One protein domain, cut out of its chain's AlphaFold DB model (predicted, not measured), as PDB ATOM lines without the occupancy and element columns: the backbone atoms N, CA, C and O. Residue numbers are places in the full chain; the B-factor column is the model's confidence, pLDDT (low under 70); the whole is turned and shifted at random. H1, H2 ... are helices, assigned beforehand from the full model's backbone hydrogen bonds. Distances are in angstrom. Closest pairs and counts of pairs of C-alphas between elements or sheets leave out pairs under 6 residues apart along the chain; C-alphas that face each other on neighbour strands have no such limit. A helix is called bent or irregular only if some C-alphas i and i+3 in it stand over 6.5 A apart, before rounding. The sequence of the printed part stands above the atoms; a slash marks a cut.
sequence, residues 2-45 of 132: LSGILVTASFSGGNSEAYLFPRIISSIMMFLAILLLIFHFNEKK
ATOM      1  N   LEU A   2      50.164  25.731 -26.371       53.66
ATOM      2  CA  LEU A   2      50.891  24.855 -25.428       53.66
ATOM      3  C   LEU A   2      50.082  23.640 -24.915       53.66
ATOM      4  O   LEU A   2      50.611  22.542 -24.794       53.66
ATOM      5  N   SER A   3      48.782  23.825 -24.659       53.50
ATOM      6  CA  SER A   3      47.894  22.769 -24.142       53.50
ATOM      7  C   SER A   3      47.693  21.600 -25.122       53.50
ATOM      8  O   SER A   3      47.643  20.455 -24.685       53.50
ATOM      9  N   GLY A   4      47.651  21.857 -26.435       65.44
ATOM     10  CA  GLY A   4      47.463  20.801 -27.441       65.44
ATOM     11  C   GLY A   4      48.675  19.876 -27.564       65.44
ATOM     12  O   GLY A   4      48.516  18.666 -27.686       65.44
ATOM     13  N   ILE A   5      49.881  20.438 -27.433       64.50
ATOM     14  CA  ILE A   5      51.148  19.694 -27.491       64.50
ATOM     15  C   ILE A   5      51.287  18.761 -26.275       64.50
ATOM     16  O   ILE A   5      51.754  17.630 -26.405       64.50
ATOM     17  N   LEU A   6      50.822  19.204 -25.100       60.09
ATOM     18  CA  LEU A   6      50.815  18.396 -23.877       60.09
ATOM     19  C   LEU A   6      49.862  17.200 -23.974       60.09
ATOM     20  O   LEU A   6      50.204  16.106 -23.530       60.09
ATOM     21  N   VAL A   7      48.692  17.381 -24.594       68.62
ATOM     22  CA  VAL A   7      47.728  16.291 -24.811       68.62
ATOM     23  C   VAL A   7      48.312  15.236 -25.750       68.62
ATOM     24  O   VAL A   7      48.272  14.051 -25.434       68.62
ATOM     25  N   THR A   8      48.934  15.634 -26.861       67.56
ATOM     26  CA  THR A   8      49.537  14.673 -27.800       67.56
ATOM     27  C   THR A   8      50.749  13.950 -27.211       67.56
ATOM     28  O   THR A   8      50.907  12.752 -27.425       67.56
ATOM     29  N   ALA A   9      51.573  14.636 -26.410       63.12
ATOM     30  CA  ALA A   9      52.719  14.022 -25.739       63.12
ATOM     31  C   ALA A   9      52.293  13.024 -24.647       63.12
ATOM     32  O   ALA A   9      52.887  11.956 -24.519       63.12
ATOM     33  N   SER A  10      51.225  13.334 -23.904       56.69
ATOM     34  CA  SER A  10      50.701  12.482 -22.827       56.69
ATOM     35  C   SER A  10      50.054  11.190 -23.346       56.69
ATOM     36  O   SER A  10      50.108  10.159 -22.682       56.69
ATOM     37  N   PHE A  11      49.477  11.210 -24.555       60.69
ATOM     38  CA  PHE A  11      48.883  10.019 -25.180       60.69
ATOM     39  C   PHE A  11      49.863   9.211 -26.050       60.69
ATOM     40  O   PHE A  11      49.565   8.061 -26.364       60.69
ATOM     41  N   SER A  12      51.015   9.781 -26.430       60.47
ATOM     42  CA  SER A  12      52.023   9.117 -27.275       60.47
ATOM     43  C   SER A  12      53.175   8.468 -26.490       60.47
ATOM     44  O   SER A  12      53.926   7.681 -27.069       60.47
ATOM     45  N   GLY A  13      53.342   8.779 -25.200       52.94
ATOM     46  CA  GLY A  13      54.262   8.064 -24.312       52.94
ATOM     47  C   GLY A  13      53.685   6.692 -23.971       52.94
ATOM     48  O   GLY A  13      52.707   6.609 -23.236       52.94
ATOM     49  N   GLY A  14      54.240   5.637 -24.573       51.44
ATOM     50  CA  GLY A  14      53.699   4.274 -24.571       51.44
ATOM     51  C   GLY A  14      53.358   3.677 -23.198       51.44
ATOM     52  O   GLY A  14      53.746   4.199 -22.159       51.44
ATOM     53  N   ASN A  15      52.630   2.552 -23.244       56.75
ATOM     54  CA  ASN A  15      52.095   1.750 -22.131       56.75
ATOM     55  C   ASN A  15      53.051   1.598 -20.934       56.75
ATOM     56  O   ASN A  15      53.706   0.572 -20.768       56.75
ATOM     57  N   SER A  16      53.112   2.609 -20.078       56.50
ATOM     58  CA  SER A  16      53.910   2.595 -18.865       56.50
ATOM     59  C   SER A  16      53.067   3.172 -17.744       56.50
ATOM     60  O   SER A  16      52.508   4.265 -17.879       56.50
ATOM     61  N   GLU A  17      52.966   2.434 -16.636       58.25
ATOM     62  CA  GLU A  17      52.229   2.848 -15.435       58.25
ATOM     63  C   GLU A  17      52.650   4.253 -14.946       58.25
ATOM     64  O   GLU A  17      51.860   4.951 -14.313       58.25
ATOM     65  N   ALA A  18      53.843   4.725 -15.334       63.47
ATOM     66  CA  ALA A  18      54.354   6.069 -15.072       63.47
ATOM     67  C   ALA A  18      53.471   7.216 -15.615       63.47
ATOM     68  O   ALA A  18      53.482   8.311 -15.053       63.47
ATOM     69  N   TYR A  19      52.676   6.988 -16.669       64.75
ATOM     70  CA  TYR A  19      51.794   8.014 -17.247       64.75
ATOM     71  C   TYR A  19      50.365   7.989 -16.692       64.75
ATOM     72  O   TYR A  19      49.559   8.858 -17.037       64.75
ATOM     73  N   LEU A  20      50.033   7.050 -15.797       69.44
ATOM     74  CA  LEU A  20      48.710   7.001 -15.168       69.44
ATOM     75  C   LEU A  20      48.449   8.258 -14.326       69.44
ATOM     76  O   LEU A  20      47.365   8.836 -14.415       69.44
ATOM     77  N   PHE A  21      49.462   8.739 -13.596       68.81
ATOM     78  CA  PHE A  21      49.352   9.942 -12.764       68.81
ATOM     79  C   PHE A  21      49.019  11.204 -13.587       68.81
ATOM     80  O   PHE A  21      47.955  11.793 -13.359       68.81
ATOM     81  N   PRO A  22      49.827  11.605 -14.596       72.62
ATOM     82  CA  PRO A  22      49.508  12.764 -15.430       72.62
ATOM     83  C   PRO A  22      48.165  12.647 -16.155       72.62
ATOM     84  O   PRO A  22      47.459  13.647 -16.306       72.62
ATOM     85  N   ARG A  23      47.788  11.440 -16.597       76.62
ATOM     86  CA  ARG A  23      46.560  11.209 -17.367       76.62
ATOM     87  C   ARG A  23      45.302  11.399 -16.524       76.62
ATOM     88  O   ARG A  23      44.368  12.062 -16.973       76.62
ATOM     89  N   ILE A  24      45.296  10.879 -15.297       78.00
ATOM     90  CA  ILE A  24      44.172  11.013 -14.361       78.00
ATOM     91  C   ILE A  24      43.975  12.477 -13.965       78.00
ATOM     92  O   ILE A  24      42.864  12.993 -14.073       78.00
ATOM     93  N   ILE A  25      45.049  13.172 -13.573       77.31
ATOM     94  CA  ILE A  25      44.965  14.585 -13.177       77.31
ATOM     95  C   ILE A  25      44.486  15.441 -14.347       77.31
ATOM     96  O   ILE A  25      43.582  16.254 -14.177       77.31
ATOM     97  N   SER A  26      45.030  15.224 -15.547       80.06
ATOM     98  CA  SER A  26      44.604  15.963 -16.741       80.06
ATOM     99  C   SER A  26      43.119  15.747 -17.040       80.06
ATOM    100  O   SER A  26      42.419  16.702 -17.364       80.06
ATOM    101  N   SER A  27      42.619  14.519 -16.878       84.00
ATOM    102  CA  SER A  27      41.203  14.201 -17.078       84.00
ATOM    103  C   SER A  27      40.302  14.882 -16.045       84.00
ATOM    104  O   SER A  27      39.281  15.456 -16.419       84.00
ATOM    105  N   ILE A  28      40.672  14.850 -14.759       84.12
ATOM    106  CA  ILE A  28      39.910  15.512 -13.686       84.12
ATOM    107  C   ILE A  28      39.895  17.025 -13.908       84.12
ATOM    108  O   ILE A  28      38.838  17.644 -13.831       84.12
ATOM    109  N   MET A  29      41.045  17.618 -14.242       82.31
ATOM    110  CA  MET A  29      41.158  19.051 -14.519       82.31
ATOM    111  C   MET A  29      40.340  19.462 -15.743       82.31
ATOM    112  O   MET A  29      39.667  20.489 -15.705       82.31
ATOM    113  N   MET A  30      40.351  18.660 -16.809       88.62
ATOM    114  CA  MET A  30      39.530  18.905 -17.996       88.62
ATOM    115  C   MET A  30      38.036  18.849 -17.664       88.62
ATOM    116  O   MET A  30      37.285  19.731 -18.073       88.62
ATOM    117  N   PHE A  31      37.610  17.858 -16.878       89.94
ATOM    118  CA  PHE A  31      36.230  17.754 -16.413       89.94
ATOM    119  C   PHE A  31      35.820  18.963 -15.555       89.94
ATOM    120  O   PHE A  31      34.787  19.578 -15.820       89.94
ATOM    121  N   LEU A  32      36.654  19.357 -14.586       84.62
ATOM    122  CA  LEU A  32      36.420  20.541 -13.752       84.62
ATOM    123  C   LEU A  32      36.352  21.826 -14.583       84.62
ATOM    124  O   LEU A  32      35.500  22.669 -14.330       84.62
ATOM    125  N   ALA A  33      37.219  21.970 -15.587       87.88
ATOM    126  CA  ALA A  33      37.219  23.124 -16.478       87.88
ATOM    127  C   ALA A  33      35.918  23.222 -17.286       87.88
ATOM    128  O   ALA A  33      35.357  24.307 -17.403       87.88
ATOM    129  N   ILE A  34      35.403  22.098 -17.797       90.62
ATOM    130  CA  ILE A  34      34.112  22.056 -18.502       90.62
ATOM    131  C   ILE A  34      32.970  22.423 -17.550       90.62
ATOM    132  O   ILE A  34      32.117  23.234 -17.900       90.62
ATOM    133  N   LEU A  35      32.970  21.870 -16.338       88.94
ATOM    134  CA  LEU A  35      31.962  22.158 -15.318       88.94
ATOM    135  C   LEU A  35      31.956  23.646 -14.936       88.94
ATOM    136  O   LEU A  35      30.900  24.273 -14.904       88.94
ATOM    137  N   LEU A  36      33.138  24.230 -14.717       84.44
ATOM    138  CA  LEU A  36      33.312  25.662 -14.467       84.44
ATOM    139  C   LEU A  36      32.830  26.510 -15.640       84.44
ATOM    140  O   LEU A  36      32.200  27.539 -15.426       84.44
ATOM    141  N   LEU A  37      33.099  26.079 -16.872       87.50
ATOM    142  CA  LEU A  37      32.643  26.770 -18.071       87.50
ATOM    143  C   LEU A  37      31.109  26.766 -18.129       87.50
ATOM    144  O   LEU A  37      30.511  27.820 -18.312       87.50
ATOM    145  N   ILE A  38      30.458  25.631 -17.865       89.00
ATOM    146  CA  ILE A  38      28.991  25.539 -17.781       89.00
ATOM    147  C   ILE A  38      28.439  26.468 -16.689       89.00
ATOM    148  O   ILE A  38      27.497  27.216 -16.947       89.00
ATOM    149  N   PHE A  39      29.036  26.470 -15.492       83.81
ATOM    150  CA  PHE A  39      28.631  27.377 -14.413       83.81
ATOM    151  C   PHE A  39      28.811  28.848 -14.791       83.81
ATOM    152  O   PHE A  39      27.921  29.653 -14.533       83.81
ATOM    153  N   HIS A  40      29.906  29.186 -15.468       80.88
ATOM    154  CA  HIS A  40      30.188  30.547 -15.912       80.88
ATOM    155  C   HIS A  40      29.149  31.070 -16.912       80.88
ATOM    156  O   HIS A  40      28.771  32.235 -16.851       80.88
ATOM    157  N   PHE A  41      28.649  30.216 -17.810       80.12
ATOM    158  CA  PHE A  41      27.558  30.591 -18.716       80.12
ATOM    159  C   PHE A  41      26.204  30.721 -18.004       80.12
ATOM    160  O   PHE A  41      25.332  31.440 -18.490       80.12
ATOM    161  N   ASN A  42      26.022  30.043 -16.869       74.00
ATOM    162  CA  ASN A  42      24.776  30.059 -16.106       74.00
ATOM    163  C   ASN A  42      24.724  31.186 -15.053       74.00
ATOM    164  O   ASN A  42      23.643  31.571 -14.607       74.00
ATOM    165  N   GLU A  43      25.872  31.744 -14.662       64.25
ATOM    166  CA  GLU A  43      25.958  32.876 -13.737       64.25
ATOM    167  C   GLU A  43      25.827  34.228 -14.457       64.25
ATOM    168  O   GLU A  43      26.571  34.577 -15.377       64.25
ATOM    169  N   LYS A  44      24.886  35.061 -13.998       55.19
ATOM    170  CA  LYS A  44      24.791  36.463 -14.422       55.19
ATOM    171  C   LYS A  44      25.943  37.247 -13.794       55.19
ATOM    172  O   LYS A  44      25.912  37.475 -12.592       55.19
ATOM    173  N   LYS A  45      26.909  37.665 -14.629       51.53
ATOM    174  CA  LYS A  45      28.003  38.630 -14.369       51.53
ATOM    175  C   LYS A  45      28.070  39.109 -12.913       51.53
ATOM    176  O   LYS A  45      27.537  40.168 -12.576       51.53
TER     177      LYS A  45
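This is residues 2 to 45 of the 132 residues of an uncharacterized protein of marine metagenome (UniProt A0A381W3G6). A lopsided helical hairpin: a short helix, H1, turns through a tight link and is followed by a much longer helix, H2, which runs back past it and sticks out far beyond the hairpin with residues 27 to 42. The two helices open as a V from the link, and H2, 38.7 A from first to last C-alpha, runs along the longest axis of the whole. The printed part has 44 residues with two named helices, H1 then H2, no named strand, and is all helix. It is only just extended, close to loose, with a radius of gyration of the C-alphas of 14.0 A, and spans 45 by 19 by 9 A, a rod.

H1 is residues 2 to 12, 15.9 A from first to last C-alpha, and begins with C-alpha 2 at (50.891, 24.855, -25.428). H2 is residues 17 to 42, 38.7 A long between its first and last C-alphas, from (52.229, 2.848, -15.435) to (24.776, 30.059, -16.106). H2 is irregular, but only just: C-alphas 18 and 21 are 6.7 A apart.

H1 and H2 form a helical hairpin and only just touch, with 3 pairs of C-alphas within 8 A. Their closest C-alphas, those of Ser 10 and Arg 23, are 7.0 A apart. H2 touches H1 with residues 19 to 23 alone. They run opposite ways at a steep tilt of 40 degrees. In H1 every O i to N i+4 pair is within hydrogen-bond range; in H2 20 of 22 are.

The two C-alphas farthest apart, those of Ser 16 and Lys 44, are 44.9 A apart. Residues 12 to 18 and residues 27 to 45 stand free. The printed part has no cut, and the link from H1 to H2 is tight. The mean pLDDT of the printed part is 71.2, and residues 2 to 21 and 43 to 45 are under 70.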